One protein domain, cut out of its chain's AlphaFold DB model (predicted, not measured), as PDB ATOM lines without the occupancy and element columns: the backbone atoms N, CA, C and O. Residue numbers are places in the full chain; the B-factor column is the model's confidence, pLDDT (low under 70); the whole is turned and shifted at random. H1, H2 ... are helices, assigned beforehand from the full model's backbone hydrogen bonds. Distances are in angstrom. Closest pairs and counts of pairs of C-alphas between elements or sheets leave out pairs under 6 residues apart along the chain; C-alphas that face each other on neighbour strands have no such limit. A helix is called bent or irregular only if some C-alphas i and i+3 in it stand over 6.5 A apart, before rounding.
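Overview. This is residues 87 to 241 of the 558 residues of an uncharacterized protein of Candidatus Cloacimonetes bacterium (UniProt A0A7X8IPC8). This is an elongated body built along one long helix, H6, with H4 packed along it and H7b, one arm of the bent helix H7, packed on another part of its surface; both run opposite ways to H6 and stay apart from each other. H8 crosses H7b near one end of the body, H3 and the other arm, H7a, are near each other at the opposite end, and little H2 packs on H6. The printed part has 155 residues with eight named helices, H1 to H8 in chain order, and no named strand: all helix. It is only just loose, close to compact, with a radius of gyration of the C-alphas of 18.1 A and spans of 56 by 32 by 22 A.

Arrangement. Start with H7, residues 187 to 221, assigned as one helix by its hydrogen bonds but bent: C-alphas 200 and 203 are 7.2 A apart. Its arms, H7a at 187 to 200 and H7b at 203 to 221, stand at a steep tilt of 49 degrees. The hub is H6, residues 145 to 176; with 149 to 163 alone it touches H7b, closest at the C-alphas of Ala 156 and Ala 209, 4.6 A, at a shallow tilt of 23 degrees, opposite ways. H7a and H6 are near each other, with 12 pairs of C-alphas within 10 A. H4, residues 116 to 132, touches residues 151 to 166 of H6 alone, closest at the C-alphas of Ile 128 and Glu 155, 6.1 A, at a shallow tilt of 7 degrees, opposite ways. H8, residues 228 to 239, touches H7b at a steep tilt of 51 degrees, closest at the C-alphas of Tyr 213 and Ala 233, 4.9 A. H2, residues 93 to 96, touches residues 164 to 169 of H6 alone, with the C-alphas of Pro 93 and Val 165 closest at 4.6 A. H3, residues 105 to 110, and H4 touch only at the corner, closest at the C-alphas of Leu 109 and Arg 116, 4.8 A. H1, residues 87 to 90, and H5, residues 137 to 140, are each close to H6 but not clearly touching: the closest C-alphas are Phe 89 and Tyr 161, 7.6 A, and Leu 140 and Val 148, 7.4 A. Every O i to N i+4 pair is within hydrogen-bond range in H6, H7a, H7b and H8, against 12 of 13 in H4 and 1 of 2 in H3; H1, H2 and H5 are too short for such a pair.

Along the chain. Find C-alpha 87 at (-14.210, 48.212, -14.604), where H1 begins. H6 runs 46.7 A from C-alpha 145 at (-9.208, 71.203, -27.433) to C-alpha 176 at (4.352, 33.706, -3.029). H4 is 24.4 A long, H7a 19.6 A, H7b 25.0 A and H8 16.4 A, ending at C-alpha 239, (10.006, 62.144, -14.250).

Size, cuts and confidence. Look for the two C-alphas farthest apart at Met 142 and Ala 182, 58.6 A. The printed part has no cut, and no link is long. The mean pLDDT of the printed part is 95.3, and no printed residue is under 70.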
ATOM      1  N   THR A  87     -14.711  49.348 -15.391       94.25
ATOM      2  CA  THR A  87     -14.210  48.212 -14.604       94.25
ATOM      3  C   THR A  87     -12.686  48.102 -14.655       94.25
ATOM      4  O   THR A  87     -12.091  47.637 -13.690       94.25
ATOM      5  N   TYR A  88     -12.053  48.555 -15.743       96.44
ATOM      6  CA  TYR A  88     -10.602  48.505 -15.899       96.44
ATOM      7  C   TYR A  88      -9.868  49.234 -14.762       96.44
ATOM      8  O   TYR A  88      -9.094  48.601 -14.052       96.44
ATOM      9  N   PHE A  89     -10.200  50.502 -14.509       96.06
ATOM     10  CA  PHE A  89      -9.588  51.296 -13.436       96.06
ATOM     11  C   PHE A  89     -10.080  50.934 -12.026       96.06
ATOM     12  O   PHE A  89      -9.399  51.194 -11.041       96.06
ATOM     13  N   LYS A  90     -11.275  50.342 -11.902       95.25
ATOM     14  CA  LYS A  90     -11.843  49.944 -10.599       95.25
ATOM     15  C   LYS A  90     -11.332  48.603 -10.087       95.25
ATOM     16  O   LYS A  90     -11.386  48.348  -8.884       95.25
ATOM     17  N   ASN A  91     -10.929  47.717 -10.988       96.94
ATOM     18  CA  ASN A  91     -10.353  46.436 -10.617       96.94
ATOM     19  C   ASN A  91      -9.015  46.656  -9.911       96.94
ATOM     20  O   ASN A  91      -8.281  47.573 -10.225       96.94
ATOM     21  N   THR A  92      -8.686  45.793  -8.961       96.62
ATOM     22  CA  THR A  92      -7.344  45.715  -8.374       96.62
ATOM     23  C   THR A  92      -6.396  44.955  -9.310       96.62
ATOM     24  O   THR A  92      -6.861  44.119 -10.093       96.62
ATOM     25  N   PRO A  93      -5.065  45.115  -9.178       97.56
ATOM     26  CA  PRO A  93      -4.102  44.345  -9.966       97.56
ATOM     27  C   PRO A  93      -4.338  42.824  -9.963       97.56
ATOM     28  O   PRO A  93      -4.251  42.181 -11.005       97.56
ATOM     29  N   ASN A  94      -4.738  42.243  -8.826       96.31
ATOM     30  CA  ASN A  94      -5.028  40.807  -8.715       96.31
ATOM     31  C   ASN A  94      -6.337  40.383  -9.419       96.31
ATOM     32  O   ASN A  94      -6.512  39.209  -9.741       96.31
ATOM     33  N   GLN A  95      -7.273  41.310  -9.647       96.88
ATOM     34  CA  GLN A  95      -8.474  41.048 -10.453       96.88
ATOM     35  C   GLN A  95      -8.175  41.063 -11.956       96.88
ATOM     36  O   GLN A  95      -8.903  40.424 -12.712       96.88
ATOM     37  N   HIS A  96      -7.105  41.744 -12.373       97.44
ATOM     38  CA  HIS A  96      -6.616  41.740 -13.752       97.44
ATOM     39  C   HIS A  96      -5.722  40.538 -14.039       97.44
ATOM     40  O   HIS A  96      -6.031  39.711 -14.896       97.44
ATOM     41  N   VAL A  97      -4.639  40.398 -13.276       97.62
ATOM     42  CA  VAL A  97      -3.691  39.288 -13.390       97.62
ATOM     43  C   VAL A  97      -3.660  38.562 -12.055       97.62
ATOM     44  O   VAL A  97      -2.966  38.945 -11.125       97.62
ATOM     45  N   TYR A  98      -4.443  37.493 -11.947       96.38
ATOM     46  CA  TYR A  98      -4.522  36.719 -10.710       96.38
ATOM     47  C   TYR A  98      -3.210  35.978 -10.434       96.38
ATOM     48  O   TYR A  98      -2.697  35.295 -11.325       96.38
ATOM     49  N   VAL A  99      -2.697  36.034  -9.201       96.88
ATOM     50  CA  VAL A  99      -1.474  35.324  -8.784       96.88
ATOM     51  C   VAL A  99      -1.684  34.605  -7.452       96.88
ATOM     52  O   VAL A  99      -2.218  35.145  -6.489       96.88
ATOM     53  N   THR A 100      -1.251  33.345  -7.395       96.38
ATOM     54  CA  THR A 100      -1.331  32.475  -6.207       96.38
ATOM     55  C   THR A 100      -0.073  31.636  -6.048       96.38
ATOM     56  O   THR A 100       0.700  31.494  -6.993       96.38
ATOM     57  N   GLU A 101       0.054  30.954  -4.909       96.50
ATOM     58  CA  GLU A 101       1.158  30.031  -4.610       96.50
ATOM     59  C   GLU A 101       1.350  28.899  -5.637       96.50
ATOM     60  O   GLU A 101       2.416  28.290  -5.701       96.50
ATOM     61  N   LYS A 102       0.319  28.573  -6.427       96.12
ATOM     62  CA  LYS A 102       0.366  27.517  -7.456       96.12
ATOM     63  C   LYS A 102       0.583  28.052  -8.871       96.12
ATOM     64  O   LYS A 102       0.567  27.271  -9.816       96.12
ATOM     65  N   THR A 103       0.709  29.367  -9.024       96.12
ATOM     66  CA  THR A 103       0.882  30.006 -10.333       96.12
ATOM     67  C   THR A 103       2.263  29.683 -10.880       96.12
ATOM     68  O   THR A 103       3.239  29.820 -10.156       96.12
ATOM     69  N   ARG A 104       2.354  29.279 -12.147       94.81
ATOM     70  CA  ARG A 104       3.616  28.968 -12.831       94.81
ATOM     71  C   ARG A 104       3.884  29.963 -13.948       94.81
ATOM     72  O   ARG A 104       2.974  30.255 -14.728       94.81
ATOM     73  N   PHE A 105       5.121  30.438 -14.065       93.88
ATOM     74  CA  PHE A 105       5.452  31.533 -14.981       93.88
ATOM     75  C   PHE A 105       5.134  31.171 -16.436       93.88
ATOM     76  O   PHE A 105       4.311  31.812 -17.087       93.88
ATOM     77  N   VAL A 106       5.690  30.060 -16.920       92.62
ATOM     78  CA  VAL A 106       5.545  29.645 -18.325       92.62
ATOM     79  C   VAL A 106       4.120  29.184 -18.659       92.62
ATOM     80  O   VAL A 106       3.628  29.439 -19.755       92.62
ATOM     81  N   GLN A 107       3.437  28.491 -17.743       93.44
ATOM     82  CA  GLN A 107       2.164  27.822 -18.055       93.44
ATOM     83  C   GLN A 107       0.920  28.657 -17.749       93.44
ATOM     84  O   GLN A 107      -0.117  28.415 -18.368       93.44
ATOM     85  N   ASP A 108       1.008  29.588 -16.795       96.06
ATOM     86  CA  ASP A 108      -0.147  30.353 -16.329       96.06
ATOM     87  C   ASP A 108      -0.016  31.852 -16.645       96.06
ATOM     88  O   ASP A 108      -1.009  32.464 -17.044       96.06
ATOM     89  N   LEU A 109       1.181  32.443 -16.503       96.00
ATOM     90  CA  LEU A 109       1.416  33.870 -16.780       96.00
ATOM     91  C   LEU A 109       1.689  34.127 -18.267       96.00
ATOM     92  O   LEU A 109       0.908  34.830 -18.906       96.00
ATOM     93  N   MET A 110       2.736  33.516 -18.824       93.88
ATOM     94  CA  MET A 110       3.173  33.746 -20.209       93.88
ATOM     95  C   MET A 110       2.396  32.916 -21.237       93.88
ATOM     96  O   MET A 110       2.148  33.367 -22.352       93.88
ATOM     97  N   GLY A 111       2.020  31.683 -20.887       90.19
ATOM     98  CA  GLY A 111       1.548  30.694 -21.855       90.19
ATOM     99  C   GLY A 111       0.385  29.836 -21.373       90.19
ATOM    100  O   GLY A 111      -0.437  30.239 -20.551       90.19
ATOM    101  N   GLY A 112       0.284  28.641 -21.956       90.81
ATOM    102  CA  GLY A 112      -0.785  27.690 -21.667       90.81
ATOM    103  C   GLY A 112      -2.188  28.211 -22.000       90.81
ATOM    104  O   GLY A 112      -2.380  29.096 -22.841       90.81
ATOM    105  N   LYS A 113      -3.189  27.608 -21.348       90.38
ATOM    106  CA  LYS A 113      -4.604  27.972 -21.516       90.38
ATOM    107  C   LYS A 113      -4.954  29.281 -20.804       90.38
ATOM    108  O   LYS A 113      -5.872  29.960 -21.244       90.38
ATOM    109  N   LEU A 114      -4.263  29.601 -19.705       91.62
ATOM    110  CA  LEU A 114      -4.576  30.770 -18.882       91.62
ATOM    111  C   LEU A 114      -3.943  32.052 -19.421       91.62
ATOM    112  O   LEU A 114      -4.655  33.048 -19.463       91.62
ATOM    113  N   ARG A 115      -2.669  32.014 -19.856       94.94
ATOM    114  CA  ARG A 115      -1.974  33.103 -20.572       94.94
ATOM    115  C   ARG A 115      -2.313  34.497 -20.033       94.94
ATOM    116  O   ARG A 115      -2.745  35.369 -20.783       94.94
ATOM    117  N   ARG A 116      -2.185  34.672 -18.713       97.44
ATOM    118  CA  ARG A 116      -2.749  35.826 -17.995       97.44
ATOM    119  C   ARG A 116      -2.145  37.160 -18.438       97.44
ATOM    120  O   ARG A 116      -2.900  38.116 -18.564       97.44
ATOM    121  N   LEU A 117      -0.839  37.227 -18.708       97.50
ATOM    122  CA  LEU A 117      -0.197  38.458 -19.187       97.50
ATOM    123  C   LEU A 117      -0.607  38.803 -20.631       97.50
ATOM    124  O   LEU A 117      -1.073  39.920 -20.840       97.50
ATOM    125  N   PRO A 118      -0.560  37.873 -21.615       97.62
ATOM    126  CA  PRO A 118      -1.136  38.131 -22.937       97.62
ATOM    127  C   PRO A 118      -2.611  38.549 -22.900       97.62
ATOM    128  O   PRO A 118      -2.992  39.518 -23.545       97.62
ATOM    129  N   ALA A 119      -3.445  37.855 -22.118       97.44
ATOM    130  CA  ALA A 119      -4.868  38.177 -22.014       97.44
ATOM    131  C   ALA A 119      -5.111  39.557 -21.380       97.44
ATOM    132  O   ALA A 119      -6.057  40.249 -21.750       97.44
ATOM    133  N   PHE A 120      -4.258  39.968 -20.436       98.19
ATOM    134  CA  PHE A 120      -4.292  41.317 -19.886       98.19
ATOM    135  C   PHE A 120      -3.894  42.360 -20.933       98.19
ATOM    136  O   PHE A 120      -4.607  43.345 -21.086       98.19
ATOM    137  N   ALA A 121      -2.840  42.121 -21.719       98.00
ATOM    138  CA  ALA A 121      -2.462  43.012 -22.818       98.00
ATOM    139  C   ALA A 121      -3.590  43.170 -23.859       98.00
ATOM    140  O   ALA A 121      -3.876  44.281 -24.304       98.00
ATOM    141  N   ASP A 122      -4.307  42.090 -24.185       97.56
ATOM    142  CA  ASP A 122      -5.498  42.155 -25.042       97.56
ATOM    143  C   ASP A 122      -6.603  43.040 -24.438       97.56
ATOM    144  O   ASP A 122      -7.289  43.763 -25.170       97.56
ATOM    145  N   ALA A 123      -6.776  42.998 -23.112       97.50
ATOM    146  CA  ALA A 123      -7.734  43.831 -22.389       97.50
ATOM    147  C   ALA A 123      -7.316  45.310 -22.368       97.50
ATOM    148  O   ALA A 123      -8.162  46.162 -22.624       97.50
ATOM    149  N   VAL A 124      -6.028  45.611 -22.155       98.44
ATOM    150  CA  VAL A 124      -5.464  46.971 -22.268       98.44
ATOM    151  C   VAL A 124      -5.767  47.540 -23.655       98.44
ATOM    152  O   VAL A 124      -6.442  48.558 -23.774       98.44
ATOM    153  N   ASN A 125      -5.411  46.808 -24.715       98.00
ATOM    154  CA  ASN A 125      -5.681  47.212 -26.098       98.00
ATOM    155  C   ASN A 125      -7.181  47.386 -26.392       98.00
ATOM    156  O   ASN A 125      -7.575  48.157 -27.267       98.00
ATOM    157  N   ALA A 126      -8.051  46.645 -25.703       98.12
ATOM    158  CA  ALA A 126      -9.490  46.819 -25.839       98.12
ATOM    159  C   ALA A 126      -9.995  48.117 -25.198       98.12
ATOM    160  O   ALA A 126     -10.953  48.678 -25.726       98.12
ATOM    161  N   GLU A 127      -9.380  48.587 -24.111       98.19
ATOM    162  CA  GLU A 127      -9.683  49.891 -23.512       98.19
ATOM    163  C   GLU A 127      -9.143  51.043 -24.367       98.19
ATOM    164  O   GLU A 127      -9.906  51.960 -24.666       98.19
ATOM    165  N   ILE A 128      -7.906  50.944 -24.869       98.19
ATOM    166  CA  ILE A 128      -7.310  51.946 -25.776       98.19
ATOM    167  C   ILE A 128      -8.191  52.163 -27.011       98.19
ATOM    168  O   ILE A 128      -8.616  53.282 -27.294       98.19
ATOM    169  N   ARG A 129      -8.634  51.079 -27.665       98.12
ATOM    170  CA  ARG A 129      -9.552  51.164 -28.817       98.12
ATOM    171  C   ARG A 129     -10.876  51.869 -28.522       98.12
ATOM    172  O   ARG A 129     -11.561  52.278 -29.459       98.12
ATOM    173  N   LYS A 130     -11.315  51.955 -27.261       98.25
ATOM    174  CA  LYS A 130     -12.511  52.744 -26.922       98.25
ATOM    175  C   LYS A 130     -12.204  54.234 -26.989       98.25
ATOM    176  O   LYS A 130     -13.043  54.959 -27.511       98.25
ATOM    177  N   VAL A 131     -11.031  54.657 -26.516       98.12
ATOM    178  CA  VAL A 131     -10.565  56.049 -26.588       98.12
ATOM    179  C   VAL A 131     -10.315  56.453 -28.043       98.12
ATOM    180  O   VAL A 131     -10.901  57.428 -28.506       98.12
ATOM    181  N   GLU A 132      -9.586  55.645 -28.818       96.88
ATOM    182  CA  GLU A 132      -9.290  55.926 -30.236       96.88
ATOM    183  C   GLU A 132     -10.558  56.119 -31.088       96.88
ATOM    184  O   GLU A 132     -10.620  56.978 -31.969       96.88
ATOM    185  N   ARG A 133     -11.625  55.356 -30.811       97.06
ATOM    186  CA  ARG A 133     -12.924  55.512 -31.496       97.06
ATOM    187  C   ARG A 133     -13.595  56.853 -31.215       97.06
ATOM    188  O   ARG A 133     -14.429  57.284 -32.009       97.06
ATOM    189  N   LEU A 134     -13.272  57.492 -30.095       97.31
ATOM    190  CA  LEU A 134     -13.739  58.837 -29.789       97.31
ATOM    191  C   LEU A 134     -12.917  59.893 -30.545       97.31
ATOM    192  O   LEU A 134     -13.483  60.915 -30.922       97.31
ATOM    193  N   LEU A 135     -11.650  59.609 -30.866       95.88
ATOM    194  CA  LEU A 135     -10.689  60.521 -31.505       95.88
ATOM    195  C   LEU A 135     -10.501  60.292 -33.018       95.88
ATOM    196  O   LEU A 135      -9.439  60.555 -33.576       95.88
ATOM    197  N   THR A 136     -11.533  59.818 -33.721       94.56
ATOM    198  CA  THR A 136     -11.472  59.693 -35.191       94.56
ATOM    199  C   THR A 136     -11.339  61.064 -35.875       94.56
ATOM    200  O   THR A 136     -11.843  62.047 -35.330       94.56
ATOM    201  N   PRO A 137     -10.764  61.161 -37.095       89.44
ATOM    202  CA  PRO A 137     -10.627  62.439 -37.806       89.44
ATOM    203  C   PRO A 137     -11.941  63.222 -37.935       89.44
ATOM    204  O   PRO A 137     -11.969  64.433 -37.739       89.44
ATOM    205  N   THR A 138     -13.050  62.520 -38.189       89.44
ATOM    206  CA  THR A 138     -14.388  63.120 -38.257       89.44
ATOM    207  C   THR A 138     -14.811  63.727 -36.922       89.44
ATOM    208  O   THR A 138     -15.383  64.812 -36.896       89.44
ATOM    209  N   ASN A 139     -14.529  63.044 -35.811       93.25
ATOM    210  CA  ASN A 139     -14.868  63.538 -34.482       93.25
ATOM    211  C   ASN A 139     -13.975  64.711 -34.075       93.25
ATOM    212  O   ASN A 139     -14.487  65.681 -33.531       93.25
ATOM    213  N   LEU A 140     -12.671  64.644 -34.361       91.75
ATOM    214  CA  LEU A 140     -11.707  65.694 -34.015       91.75
ATOM    215  C   LEU A 140     -12.116  67.064 -34.571       91.75
ATOM    216  O   LEU A 140     -11.979  68.055 -33.865       91.75
ATOM    217  N   ALA A 141     -12.706  67.114 -35.769       86.88
ATOM    218  CA  ALA A 141     -13.215  68.353 -36.365       86.88
ATOM    219  C   ALA A 141     -14.368  69.010 -35.576       86.88
ATOM    220  O   ALA A 141     -14.665  70.182 -35.786       86.88
ATOM    221  N   MET A 142     -15.034  68.263 -34.691       90.31
ATOM    222  CA  MET A 142     -16.148  68.741 -33.861       90.31
ATOM    223  C   MET A 142     -15.769  68.904 -32.383       90.31
ATOM    224  O   MET A 142     -16.562  69.439 -31.610       90.31
ATOM    225  N   LEU A 143     -14.608  68.395 -31.961       94.25
ATOM    226  CA  LEU A 143     -14.199  68.385 -30.560       94.25
ATOM    227  C   LEU A 143     -13.465  69.670 -30.184       94.25
ATOM    228  O   LEU A 143     -12.647  70.195 -30.933       94.25
ATOM    229  N   THR A 144     -13.724  70.138 -28.968       92.88
ATOM    230  CA  THR A 144     -12.953  71.216 -28.352       92.88
ATOM    231  C   THR A 144     -11.591  70.695 -27.881       92.88
ATOM    232  O   THR A 144     -11.446  69.515 -27.545       92.88
ATOM    233  N   THR A 145     -10.584  71.570 -27.821       94.44
ATOM    234  CA  THR A 145      -9.208  71.203 -27.433       94.44
ATOM    235  C   THR A 145      -9.137  70.494 -26.082       94.44
ATOM    236  O   THR A 145      -8.438  69.492 -25.951       94.44
ATOM    237  N   ASP A 146      -9.910  70.955 -25.093       95.69
ATOM    238  CA  ASP A 146      -9.963  70.360 -23.751       95.69
ATOM    239  C   ASP A 146     -10.426  68.898 -23.776       95.69
ATOM    240  O   ASP A 146      -9.885  68.062 -23.052       95.69
ATOM    241  N   ARG A 147     -11.380  68.559 -24.651       97.25
ATOM    242  CA  ARG A 147     -11.896  67.192 -24.794       97.25
ATOM    243  C   ARG A 147     -10.885  66.261 -25.444       97.25
ATOM    244  O   ARG A 147     -10.759  65.116 -25.011       97.25
ATOM    245  N   VAL A 148     -10.164  66.750 -26.452       97.31
ATOM    246  CA  VAL A 148      -9.092  65.989 -27.110       97.31
ATOM    247  C   VAL A 148      -7.965  65.711 -26.120       97.31
ATOM    248  O   VAL A 148      -7.595  64.555 -25.923       97.31
ATOM    249  N   VAL A 149      -7.483  66.753 -25.436       97.75
ATOM    250  CA  VAL A 149      -6.440  66.646 -24.409       97.75
ATOM    251  C   VAL A 149      -6.856  65.669 -23.310       97.75
ATOM    252  O   VAL A 149      -6.098  64.757 -22.986       97.75
ATOM    253  N   LYS A 150      -8.081  65.796 -22.785       98.12
ATOM    254  CA  LYS A 150      -8.583  64.895 -21.742       98.12
ATOM    255  C   LYS A 150      -8.616  63.438 -22.213       98.12
ATOM    256  O   LYS A 150      -8.212  62.553 -21.465       98.12
ATOM    257  N   ALA A 151      -9.080  63.170 -23.433       98.44
ATOM    258  CA  ALA A 151      -9.128  61.810 -23.965       98.44
ATOM    259  C   ALA A 151      -7.731  61.186 -24.107       98.44
ATOM    260  O   ALA A 151      -7.538  60.052 -23.675       98.44
ATOM    261  N   LEU A 152      -6.753  61.942 -24.613       98.31
ATOM    262  CA  LEU A 152      -5.357  61.497 -24.674       98.31
ATOM    263  C   LEU A 152      -4.783  61.235 -23.273       98.31
ATOM    264  O   LEU A 152      -4.093  60.246 -23.057       98.31
ATOM    265  N   THR A 153      -5.109  62.060 -22.275       98.31
ATOM    266  CA  THR A 153      -4.701  61.788 -20.886       98.31
ATOM    267  C   THR A 153      -5.293  60.483 -20.350       98.31
ATOM    268  O   THR A 153      -4.594  59.729 -19.677       98.31
ATOM    269  N   VAL A 154      -6.553  60.169 -20.668       98.56
ATOM    270  CA  VAL A 154      -7.152  58.873 -20.305       98.56
ATOM    271  C   VAL A 154      -6.405  57.715 -20.967       98.56
ATOM    272  O   VAL A 154      -6.188  56.696 -20.316       98.56
ATOM    273  N   GLU A 155      -5.975  57.875 -22.218       98.56
ATOM    274  CA  GLU A 155      -5.156  56.887 -22.926       98.56
ATOM    275  C   GLU A 155      -3.824  56.618 -22.211       98.56
ATOM    276  O   GLU A 155      -3.523  55.470 -21.883       98.56
ATOM    277  N   ALA A 156      -3.079  57.672 -21.857       98.31
ATOM    278  CA  ALA A 156      -1.835  57.546 -21.094       98.31
ATOM    279  C   ALA A 156      -2.059  56.852 -19.737       98.31
ATOM    280  O   ALA A 156      -1.307  55.951 -19.362       98.31
ATOM    281  N   ASN A 157      -3.136  57.206 -19.028       98.19
ATOM    282  CA  ASN A 157      -3.484  56.600 -17.741       98.19
ATOM    283  C   ASN A 157      -3.802  55.098 -17.856       98.19
ATOM    284  O   ASN A 157      -3.511  54.346 -16.925       98.19
ATOM    285  N   ILE A 158      -4.390  54.641 -18.971       98.75
ATOM    286  CA  ILE A 158      -4.614  53.207 -19.218       98.75
ATOM    287  C   ILE A 158      -3.265  52.474 -19.261       98.75
ATOM    288  O   ILE A 158      -3.109  51.444 -18.605       98.75
ATOM    289  N   TYR A 159      -2.287  53.012 -19.991       98.62
ATOM    290  CA  TYR A 159      -0.959  52.410 -20.095       98.62
ATOM    291  C   TYR A 159      -0.183  52.438 -18.774       98.62
ATOM    292  O   TYR A 159       0.364  51.410 -18.373       98.62
ATOM    293  N   GLU A 160      -0.183  53.560 -18.049       97.94
ATOM    294  CA  GLU A 160       0.469  53.641 -16.732       97.94
ATOM    295  C   GLU A 160      -0.117  52.627 -15.748       97.94
ATOM    296  O   GLU A 160       0.613  51.908 -15.059       97.94
ATOM    297  N   TYR A 161      -1.444  52.514 -15.722       98.44
ATOM    298  CA  TYR A 161      -2.104  51.541 -14.871       98.44
ATOM    299  C   TYR A 161      -1.774  50.100 -15.294       98.44
ATOM    300  O   TYR A 161      -1.593  49.225 -14.444       98.44
ATOM    301  N   ALA A 162      -1.609  49.832 -16.593       98.62
ATOM    302  CA  ALA A 162      -1.150  48.531 -17.072       98.62
ATOM    303  C   ALA A 162       0.249  48.173 -16.543       98.62
ATOM    304  O   ALA A 162       0.459  47.042 -16.087       98.62
ATOM    305  N   VAL A 163       1.179  49.133 -16.546       98.31
ATOM    306  CA  VAL A 163       2.522  48.976 -15.967       98.31
ATOM    307  C   VAL A 163       2.433  48.672 -14.471       98.31
ATOM    308  O   VAL A 163       3.061  47.719 -14.002       98.31
ATOM    309  N   GLU A 164       1.609  49.410 -13.722       98.31
ATOM    310  CA  GLU A 164       1.387  49.175 -12.289       98.31
ATOM    311  C   GLU A 164       0.866  47.755 -12.018       98.31
ATOM    312  O   GLU A 164       1.381  47.052 -11.139       98.31
ATOM    313  N   VAL A 165      -0.126  47.297 -12.791       98.62
ATOM    314  CA  VAL A 165      -0.709  45.957 -12.647       98.62
ATOM    315  C   VAL A 165       0.342  44.876 -12.875       98.62
ATOM    316  O   VAL A 165       0.469  43.968 -12.045       98.62
ATOM    317  N   VAL A 166       1.106  44.963 -13.969       98.44
ATOM    318  CA  VAL A 166       2.143  43.974 -14.298       98.44
ATOM    319  C   VAL A 166       3.223  43.968 -13.222       98.44
ATOM    320  O   VAL A 166       3.503  42.909 -12.657       98.44
ATOM    321  N   ASN A 167       3.761  45.133 -12.855       97.94
ATOM    322  CA  ASN A 167       4.781  45.244 -11.813       97.94
ATOM    323  C   ASN A 167       4.312  44.647 -10.483       97.94
ATOM    324  O   ASN A 167       5.008  43.834  -9.870       97.94
ATOM    325  N   THR A 168       3.101  44.997 -10.051       98.19
ATOM    326  CA  THR A 168       2.531  44.512  -8.791       98.19
ATOM    327  C   THR A 168       2.372  42.993  -8.798       98.19
ATOM    328  O   THR A 168       2.728  42.322  -7.828       98.19
ATOM    329  N   GLN A 169       1.842  42.423  -9.882       97.69
ATOM    330  CA  GLN A 169       1.537  40.992  -9.929       97.69
ATOM    331  C   GLN A 169       2.772  40.122 -10.167       97.69
ATOM    332  O   GLN A 169       2.839  39.013  -9.632       97.69
ATOM    333  N   ILE A 170       3.786  40.617 -10.875       96.62
ATOM    334  CA  ILE A 170       5.057  39.898 -11.022       96.62
ATOM    335  C   ILE A 170       5.865  39.927  -9.725       96.62
ATOM    336  O   ILE A 170       6.339  38.877  -9.292       96.62
ATOM    337  N   ASN A 171       5.901  41.058  -9.013       95.31
ATOM    338  CA  ASN A 171       6.453  41.097  -7.656       95.31
ATOM    339  C   ASN A 171       5.723  40.126  -6.718       95.31
ATOM    340  O   ASN A 171       6.355  39.346  -6.004       95.31
ATOM    341  N   ARG A 172       4.384  40.092  -6.775       95.69
ATOM    342  CA  ARG A 172       3.594  39.129  -6.001       95.69
ATOM    343  C   ARG A 172       3.938  37.684  -6.363       95.69
ATOM    344  O   ARG A 172       4.017  36.840  -5.477       95.69
ATOM    345  N   TYR A 173       4.145  37.381  -7.642       95.62
ATOM    346  CA  TYR A 173       4.540  36.044  -8.088       95.62
ATOM    347  C   TYR A 173       5.866  35.605  -7.457       95.62
ATOM    348  O   TYR A 173       5.924  34.495  -6.924       95.62
ATOM    349  N   PHE A 174       6.873  36.483  -7.429       93.44
ATOM    350  CA  PHE A 174       8.140  36.217  -6.742       93.44
ATOM    351  C   PHE A 174       7.984  36.020  -5.237       93.44
ATOM    352  O   PHE A 174       8.663  35.180  -4.648       93.44
ATOM    353  N   GLU A 175       7.057  36.746  -4.619       93.06
ATOM    354  CA  GLU A 175       6.815  36.664  -3.184       93.06
ATOM    355  C   GLU A 175       6.187  35.324  -2.763       93.06
ATOM    356  O   GLU A 175       6.588  34.749  -1.749       93.06
ATOM    357  N   ILE A 176       5.193  34.820  -3.512       94.56
ATOM    358  CA  ILE A 176       4.352  33.706  -3.029       94.56
ATOM    359  C   ILE A 176       4.379  32.430  -3.854       94.56
ATOM    360  O   ILE A 176       3.924  31.398  -3.358       94.56
ATOM    361  N   SER A 177       4.839  32.452  -5.104       95.19
ATOM    362  CA  SER A 177       4.745  31.257  -5.939       95.19
ATOM    363  C   SER A 177       5.736  30.171  -5.516       95.19
ATOM    364  O   SER A 177       6.933  30.405  -5.358       95.19
ATOM    365  N   ASN A 178       5.246  28.932  -5.422       94.31
ATOM    366  CA  ASN A 178       6.097  27.760  -5.222       94.31
ATOM    367  C   ASN A 178       7.020  27.479  -6.422       94.31
ATOM    368  O   ASN A 178       8.003  26.764  -6.255       94.31
ATOM    369  N   ASP A 179       6.719  28.033  -7.602       92.31
ATOM    370  CA  ASP A 179       7.474  27.846  -8.851       92.31
ATOM    371  C   ASP A 179       8.860  28.518  -8.801       92.31
ATOM    372  O   ASP A 179       9.833  27.981  -9.320       92.31
ATOM    373  N   VAL A 180       8.971  29.648  -8.094       90.62
ATOM    374  CA  VAL A 180      10.225  30.412  -7.913       90.62
ATOM    375  C   VAL A 180      10.793  30.328  -6.504       90.62
ATOM    376  O   VAL A 180      11.902  30.788  -6.264       90.62
ATOM    377  N   LYS A 181      10.094  29.685  -5.564       89.06
ATOM    378  CA  LYS A 181      10.487  29.625  -4.147       89.06
ATOM    379  C   LYS A 181      11.920  29.132  -3.908       89.06
ATOM    380  O   LYS A 181      12.554  29.587  -2.961       89.06
ATOM    381  N   ALA A 182      12.414  28.208  -4.734       86.88
ATOM    382  CA  ALA A 182      13.774  27.669  -4.630       86.88
ATOM    383  C   ALA A 182      14.863  28.613  -5.178       86.88
ATOM    384  O   ALA A 182      16.024  28.451  -4.821       86.88
ATOM    385  N   TYR A 183      14.484  29.589  -6.005       86.50
ATOM    386  CA  TYR A 183      15.382  30.492  -6.737       86.50
ATOM    387  C   TYR A 183      15.062  31.969  -6.470       86.50
ATOM    388  O   TYR A 183      15.507  32.850  -7.192       86.50
ATOM    389  N   LYS A 184      14.259  32.261  -5.442       78.12
ATOM    390  CA  LYS A 184      13.767  33.616  -5.154       78.12
ATOM    391  C   LYS A 184      14.881  34.611  -4.802       78.12
ATOM    392  O   LYS A 184      14.663  35.808  -4.909       78.12
ATOM    393  N   ASP A 185      16.033  34.099  -4.369       84.50
ATOM    394  CA  ASP A 185      17.227  34.870  -4.017       84.50
ATOM    395  C   ASP A 185      18.320  34.731  -5.103       84.50
ATOM    396  O   ASP A 185      19.438  35.201  -4.913       84.50
ATOM    397  N   ASP A 186      18.015  34.065  -6.227       88.81
ATOM    398  CA  ASP A 186      18.922  33.901  -7.365       88.81
ATOM    399  C   ASP A 186      18.763  35.089  -8.336       88.81
ATOM    400  O   ASP A 186      17.745  35.187  -9.036       88.81
ATOM    401  N   PRO A 187      19.748  36.002  -8.404       88.44
ATOM    402  CA  PRO A 187      19.636  37.209  -9.210       88.44
ATOM    403  C   PRO A 187      19.531  36.921 -10.712       88.44
ATOM    404  O   PRO A 187      18.892  37.699 -11.420       88.44
ATOM    405  N   GLU A 188      20.091  35.816 -11.216       90.81
ATOM    406  CA  GLU A 188      20.033  35.487 -12.644       90.81
ATOM    407  C   GLU A 188      18.627  35.045 -13.059       90.81
ATOM    408  O   GLU A 188      18.112  35.459 -14.102       90.81
ATOM    409  N   VAL A 189      17.967  34.239 -12.220       86.19
ATOM    410  CA  VAL A 189      16.594  33.776 -12.475       86.19
ATOM    411  C   VAL A 189      15.611  34.942 -12.405       86.19
ATOM    412  O   VAL A 189      14.759  35.080 -13.291       86.19
ATOM    413  N   LEU A 190      15.749  35.806 -11.392       88.25
ATOM    414  CA  LEU A 190      14.945  37.022 -11.268       88.25
ATOM    415  C   LEU A 190      15.133  37.931 -12.489       88.25
ATOM    416  O   LEU A 190      14.144  38.363 -13.083       88.25
ATOM    417  N   ALA A 191      16.383  38.179 -12.893       91.25
ATOM    418  CA  ALA A 191      16.705  39.030 -14.033       91.25
ATOM    419  C   ALA A 191      16.171  38.466 -15.355       91.25
ATOM    420  O   ALA A 191      15.675  39.226 -16.181       91.25
ATOM    421  N   ASN A 192      16.210  37.147 -15.563       91.69
ATOM    422  CA  ASN A 192      15.678  36.528 -16.778       91.69
ATOM    423  C   ASN A 192      14.149  36.675 -16.872       91.69
ATOM    424  O   ASN A 192      13.621  37.092 -17.904       91.69
ATOM    425  N   ILE A 193      13.434  36.390 -15.779       91.94
ATOM    426  CA  ILE A 193      11.976  36.557 -15.734       91.94
ATOM    427  C   ILE A 193      11.600  38.027 -15.945       91.94
ATOM    428  O   ILE A 193      10.749  38.315 -16.788       91.94
ATOM    429  N   TRP A 194      12.253  38.953 -15.238       94.38
ATOM    430  CA  TRP A 194      12.024  40.383 -15.437       94.38
ATOM    431  C   TRP A 194      12.394  40.840 -16.842       94.38
ATOM    432  O   TRP A 194      11.646  41.610 -17.420       94.38
ATOM    433  N   GLY A 195      13.461  40.321 -17.446       94.75
ATOM    434  CA  GLY A 195      13.813  40.620 -18.833       94.75
ATOM    435  C   GLY A 195      12.688  40.257 -19.807       94.75
ATOM    436  O   GLY A 195      12.335  41.061 -20.669       94.75
ATOM    437  N   GLN A 196      12.063  39.088 -19.631       94.56
ATOM    438  CA  GLN A 196      10.924  38.662 -20.453       94.56
ATOM    439  C   GLN A 196       9.672  39.513 -20.211       94.56
ATOM    440  O   GLN A 196       8.987  39.881 -21.165       94.56
ATOM    441  N   VAL A 197       9.363  39.830 -18.950       96.69
ATOM    442  CA  VAL A 197       8.205  40.663 -18.592       96.69
ATOM    443  C   VAL A 197       8.392  42.099 -19.078       96.69
ATOM    444  O   VAL A 197       7.468  42.674 -19.651       96.69
ATOM    445  N   ASN A 198       9.583  42.663 -18.881       96.44
ATOM    446  CA  ASN A 198       9.897  44.034 -19.251       96.44
ATOM    447  C   ASN A 198       9.766  44.217 -20.754       96.44
ATOM    448  O   ASN A 198       9.000  45.061 -21.203       96.44
ATOM    449  N   TYR A 199      10.433  43.361 -21.528       95.50
ATOM    450  CA  TYR A 199      10.385  43.432 -22.982       95.50
ATOM    451  C   TYR A 199       8.991  43.121 -23.548       95.50
ATOM    452  O   TYR A 199       8.568  43.723 -24.529       95.50
ATOM    453  N   GLY A 200       8.272  42.168 -22.947       94.12
ATOM    454  CA  GLY A 200       6.977  41.721 -23.457       94.12
ATOM    455  C   GLY A 200       5.791  42.613 -23.091       94.12
ATOM    456  O   GLY A 200       4.791  42.582 -23.804       94.12
ATOM    457  N   TYR A 201       5.871  43.359 -21.982       96.19
ATOM    458  CA  TYR A 201       4.710  44.052 -21.414       96.19
ATOM    459  C   TYR A 201       5.026  45.434 -20.845       96.19
ATOM    460  O   TYR A 201       4.330  46.378 -21.196       96.19
ATOM    461  N   ILE A 202       6.048  45.586 -19.994       97.25
ATOM    462  CA  ILE A 202       6.281  46.883 -19.328       97.25
ATOM    463  C   ILE A 202       6.793  47.932 -20.310       97.25
ATOM    464  O   ILE A 202       6.149  48.964 -20.441       97.25
ATOM    465  N   TYR A 203       7.886  47.668 -21.031       96.94
ATOM    466  CA  TYR A 203       8.437  48.638 -21.981       96.94
ATOM    467  C   TYR A 203       7.429  49.023 -23.069       96.94
ATOM    468  O   TYR A 203       7.237  50.218 -23.250       96.94
ATOM    469  N   PRO A 204       6.686  48.087 -23.703       97.75
ATOM    470  CA  PRO A 204       5.626  48.471 -24.632       97.75
ATOM    471  C   PRO A 204       4.596  49.437 -24.034       97.75
ATOM    472  O   PRO A 204       4.258  50.424 -24.669       97.75
ATOM    473  N   PHE A 205       4.098  49.197 -22.815       98.31
ATOM    474  CA  PHE A 205       3.124  50.109 -22.204       98.31
ATOM    475  C   PHE A 205       3.749  51.445 -21.787       98.31
ATOM    476  O   PHE A 205       3.136  52.490 -21.981       98.31
ATOM    477  N   GLU A 206       4.960  51.434 -21.231       97.12
ATOM    478  CA  GLU A 206       5.664  52.666 -20.876       97.12
ATOM    479  C   GLU A 206       5.967  53.532 -22.099       97.12
ATOM    480  O   GLU A 206       5.798  54.747 -22.034       97.12
ATOM    481  N   ASP A 207       6.413  52.929 -23.200       97.31
ATOM    482  CA  ASP A 207       6.769  53.642 -24.425       97.31
ATOM    483  C   ASP A 207       5.535  54.287 -25.067       97.31
ATOM    484  O   ASP A 207       5.589  55.455 -25.455       97.31
ATOM    485  N   GLU A 208       4.395  53.590 -25.074       97.94
ATOM    486  CA  GLU A 208       3.117  54.158 -25.521       97.94
ATOM    487  C   GLU A 208       2.659  55.311 -24.608       97.94
ATOM    488  O   GLU A 208       2.315  56.389 -25.094       97.94
ATOM    489  N   ALA A 209       2.743  55.160 -23.278       97.94
ATOM    490  CA  ALA A 209       2.425  56.248 -22.348       97.94
ATOM    491  C   ALA A 209       3.312  57.483 -22.591       97.94
ATOM    492  O   ALA A 209       2.814  58.608 -22.690       97.94
ATOM    493  N   LYS A 210       4.629  57.279 -22.736       97.62
ATOM    494  CA  LYS A 210       5.603  58.337 -23.048       97.62
ATOM    495  C   LYS A 210       5.273  59.022 -24.374       97.62
ATOM    496  O   LYS A 210       5.328  60.249 -24.444       97.62
ATOM    497  N   MET A 211       4.888  58.267 -25.404       97.25
ATOM    498  CA  MET A 211       4.490  58.818 -26.703       97.25
ATOM    499  C   MET A 211       3.235  59.694 -26.592       97.25
ATOM    500  O   MET A 211       3.200  60.795 -27.156       97.25
ATOM    501  N   VAL A 212       2.228  59.263 -25.828       98.00
ATOM    502  CA  VAL A 212       1.013  60.057 -25.591       98.00
ATOM    503  C   VAL A 212       1.335  61.335 -24.810       98.00
ATOM    504  O   VAL A 212       0.895  62.418 -25.201       98.00
ATOM    505  N   TYR A 213       2.165  61.268 -23.764       98.19
ATOM    506  CA  TYR A 213       2.602  62.471 -23.046       98.19
ATOM    507  C   TYR A 213       3.426  63.414 -23.921       98.19
ATOM    508  O   TYR A 213       3.224  64.627 -23.868       98.19
ATOM    509  N   ASN A 214       4.300  62.885 -24.777       96.06
ATOM    510  CA  ASN A 214       5.029  63.697 -25.744       96.06
ATOM    511  C   ASN A 214       4.082  64.354 -26.762       96.06
ATOM    512  O   ASN A 214       4.301  65.500 -27.150       96.06
ATOM    513  N   THR A 215       2.997  63.681 -27.147       95.12
ATOM    514  CA  THR A 215       1.939  64.257 -27.994       95.12
ATOM    515  C   THR A 215       1.192  65.376 -27.270       95.12
ATOM    516  O   THR A 215       0.962  66.433 -27.849       95.12
ATOM    517  N   LEU A 216       0.864  65.204 -25.987       97.00
ATOM    518  CA  LEU A 216       0.268  66.258 -25.158       97.00
ATOM    519  C   LEU A 216       1.200  67.473 -25.019       97.00
ATOM    520  O   LEU A 216       0.766  68.622 -25.122       97.00
ATOM    521  N   TYR A 217       2.495  67.228 -24.830       95.81
ATOM    522  CA  TYR A 217       3.499  68.275 -24.706       95.81
ATOM    523  C   TYR A 217       3.736  69.019 -26.030       95.81
ATOM    524  O   TYR A 217       3.503  70.223 -26.122       95.81
ATOM    525  N   SER A 218       4.145  68.310 -27.081       93.38
ATOM    526  CA  SER A 218       4.477  68.915 -28.376       93.38
ATOM    527  C   SER A 218       3.246  69.353 -29.176       93.38
ATOM    528  O   SER A 218       3.298  70.344 -29.896       93.38
ATOM    529  N   GLY A 219       2.114  68.665 -29.049       93.00
ATOM    530  CA  GLY A 219       0.894  68.973 -29.798       93.00
ATOM    531  C   GLY A 219       0.021  70.060 -29.171       93.00
ATOM    532  O   GLY A 219      -0.765  70.676 -29.887       93.00
ATOM    533  N   PHE A 220       0.149  70.315 -27.862       95.12
ATOM    534  CA  PHE A 220      -0.742  71.234 -27.139       95.12
ATOM    535  C   PHE A 220       0.014  72.204 -26.228       95.12
ATOM    536  O   PHE A 220      -0.164  73.417 -26.365       95.12
ATOM    537  N   HIS A 221       0.899  71.710 -25.355       95.00
ATOM    538  CA  HIS A 221       1.629  72.569 -24.415       95.00
ATOM    539  C   HIS A 221       2.559  73.568 -25.125       95.00
ATOM    540  O   HIS A 221       2.452  74.771 -24.886       95.00
ATOM    541  N   LEU A 222       3.424  73.103 -26.036       93.62
ATOM    542  CA  LEU A 222       4.358  73.952 -26.795       93.62
ATOM    543  C   LEU A 222       3.663  75.024 -27.669       93.62
ATOM    544  O   LEU A 222       4.103  76.179 -27.646       93.62
ATOM    545  N   PRO A 223       2.559  74.729 -28.386       92.62
ATOM    546  CA  PRO A 223       1.739  75.756 -29.039       92.62
ATOM    547  C   PRO A 223       1.071  76.765 -28.080       92.62
ATOM    548  O   PRO A 223       0.558  77.797 -28.528       92.62
ATOM    549  N   GLY A 224       1.046  76.485 -26.773       92.75
ATOM    550  CA  GLY A 224       0.552  77.382 -25.726       92.75
ATOM    551  C   GLY A 224      -0.804  77.011 -25.118       92.75
ATOM    552  O   GLY A 224      -1.392  77.836 -24.408       92.75
ATOM    553  N   TYR A 225      -1.336  75.812 -25.381       94.56
ATOM    554  CA  TYR A 225      -2.512  75.307 -24.673       94.56
ATOM    555  C   TYR A 225      -2.063  74.687 -23.349       94.56
ATOM    556  O   TYR A 225      -1.520  73.588 -23.309       94.56
ATOM    557  N   VAL A 226      -2.273  75.436 -22.266       94.00
ATOM    558  CA  VAL A 226      -1.885  75.044 -20.908       94.00
ATOM    559  C   VAL A 226      -3.128  74.847 -20.051       94.00
ATOM    560  O   VAL A 226      -3.929  75.769 -19.877       94.00
ATOM    561  N   ASP A 227      -3.249  73.642 -19.510       95.19
ATOM    562  CA  ASP A 227      -4.251  73.189 -18.549       95.19
ATOM    563  C   ASP A 227      -3.632  72.150 -17.591       95.19
ATOM    564  O   ASP A 227      -2.423  71.905 -17.611       95.19
ATOM    565  N   GLU A 228      -4.448  71.544 -16.727       97.31
ATOM    566  CA  GLU A 228      -3.990  70.526 -15.769       97.31
ATOM    567  C   GLU A 228      -3.359  69.308 -16.466       97.31
ATOM    568  O   GLU A 228      -2.299  68.838 -16.054       97.31
ATOM    569  N   ASN A 229      -3.959  68.840 -17.560       97.50
ATOM    570  CA  ASN A 229      -3.549  67.632 -18.276       97.50
ATOM    571  C   ASN A 229      -2.225  67.814 -19.032       97.50
ATOM    572  O   ASN A 229      -1.321  66.984 -18.938       97.50
ATOM    573  N   THR A 230      -2.082  68.923 -19.755       97.31
ATOM    574  CA  THR A 230      -0.837  69.276 -20.455       97.31
ATOM    575  C   THR A 230       0.294  69.601 -19.481       97.31
ATOM    576  O   THR A 230       1.444  69.268 -19.749       97.31
ATOM    577  N   THR A 231      -0.018  70.180 -18.317       97.00
ATOM    578  CA  THR A 231       0.964  70.369 -17.236       97.00
ATOM    579  C   THR A 231       1.393  69.030 -16.636       97.00
ATOM    580  O   THR A 231       2.581  68.808 -16.407       97.00
ATOM    581  N   ASN A 232       0.456  68.102 -16.426       96.56
ATOM    582  CA  ASN A 232       0.784  66.752 -15.975       96.56
ATOM    583  C   ASN A 232       1.691  66.022 -16.979       96.56
ATOM    584  O   ASN A 232       2.651  65.381 -16.564       96.56
ATOM    585  N   ALA A 233       1.462  66.180 -18.286       97.62
ATOM    586  CA  ALA A 233       2.339  65.612 -19.311       97.62
ATOM    587  C   ALA A 233       3.789  66.118 -19.196       97.62
ATOM    588  O   ALA A 233       4.719  65.318 -19.264       97.62
ATOM    589  N   VAL A 234       3.989  67.419 -18.943       97.00
ATOM    590  CA  VAL A 234       5.325  67.992 -18.682       97.00
ATOM    591  C   VAL A 234       5.970  67.352 -17.451       97.00
ATOM    592  O   VAL A 234       7.135  66.950 -17.501       97.00
ATOM    593  N   ASN A 235       5.221  67.210 -16.356       96.88
ATOM    594  CA  ASN A 235       5.731  66.587 -15.134       96.88
ATOM    595  C   ASN A 235       6.145  65.130 -15.384       96.88
ATOM    596  O   ASN A 235       7.245  64.733 -15.014       96.88
ATOM    597  N   LYS A 236       5.313  64.360 -16.094       96.88
ATOM    598  CA  LYS A 236       5.580  62.957 -16.429       96.88
ATOM    599  C   LYS A 236       6.802  62.789 -17.323       96.88
ATOM    600  O   LYS A 236       7.678  61.987 -17.021       96.88
ATOM    601  N   LEU A 237       6.930  63.599 -18.374       96.44
ATOM    602  CA  LEU A 237       8.134  63.598 -19.212       96.44
ATOM    603  C   LEU A 237       9.387  63.998 -18.420       96.44
ATOM    604  O   LEU A 237      10.471  63.489 -18.700       96.44
ATOM    605  N   THR A 238       9.248  64.873 -17.418       95.88
ATOM    606  CA  THR A 238      10.352  65.244 -16.518       95.88
ATOM    607  C   THR A 238      10.756  64.057 -15.645       95.88
ATOM    608  O   THR A 238      11.942  63.750 -15.553       95.88
ATOM    609  N   GLU A 239       9.785  63.361 -15.047       94.88
ATOM    610  CA  GLU A 239      10.006  62.144 -14.250       94.88
ATOM    611  C   GLU A 239      10.693  61.042 -15.069       94.88
ATOM    612  O   GLU A 239      11.561  60.341 -14.551       94.88
ATOM    613  N   PHE A 240      10.369  60.932 -16.360       91.94
ATOM    614  CA  PHE A 240      11.018  59.997 -17.284       91.94
ATOM    615  C   PHE A 240      12.399  60.452 -17.778       91.94
ATOM    616  O   PHE A 240      13.061  59.694 -18.485       91.94
ATOM    617  N   GLY A 241      12.849  61.668 -17.445       93.12
ATOM    618  CA  GLY A 241      14.106  62.226 -17.953       93.12
ATOM    619  C   GLY A 241      14.087  62.519 -19.458       93.12
ATOM    620  O   GLY A 241      15.136  62.522 -20.094       93.12
TER     621      GLY A 241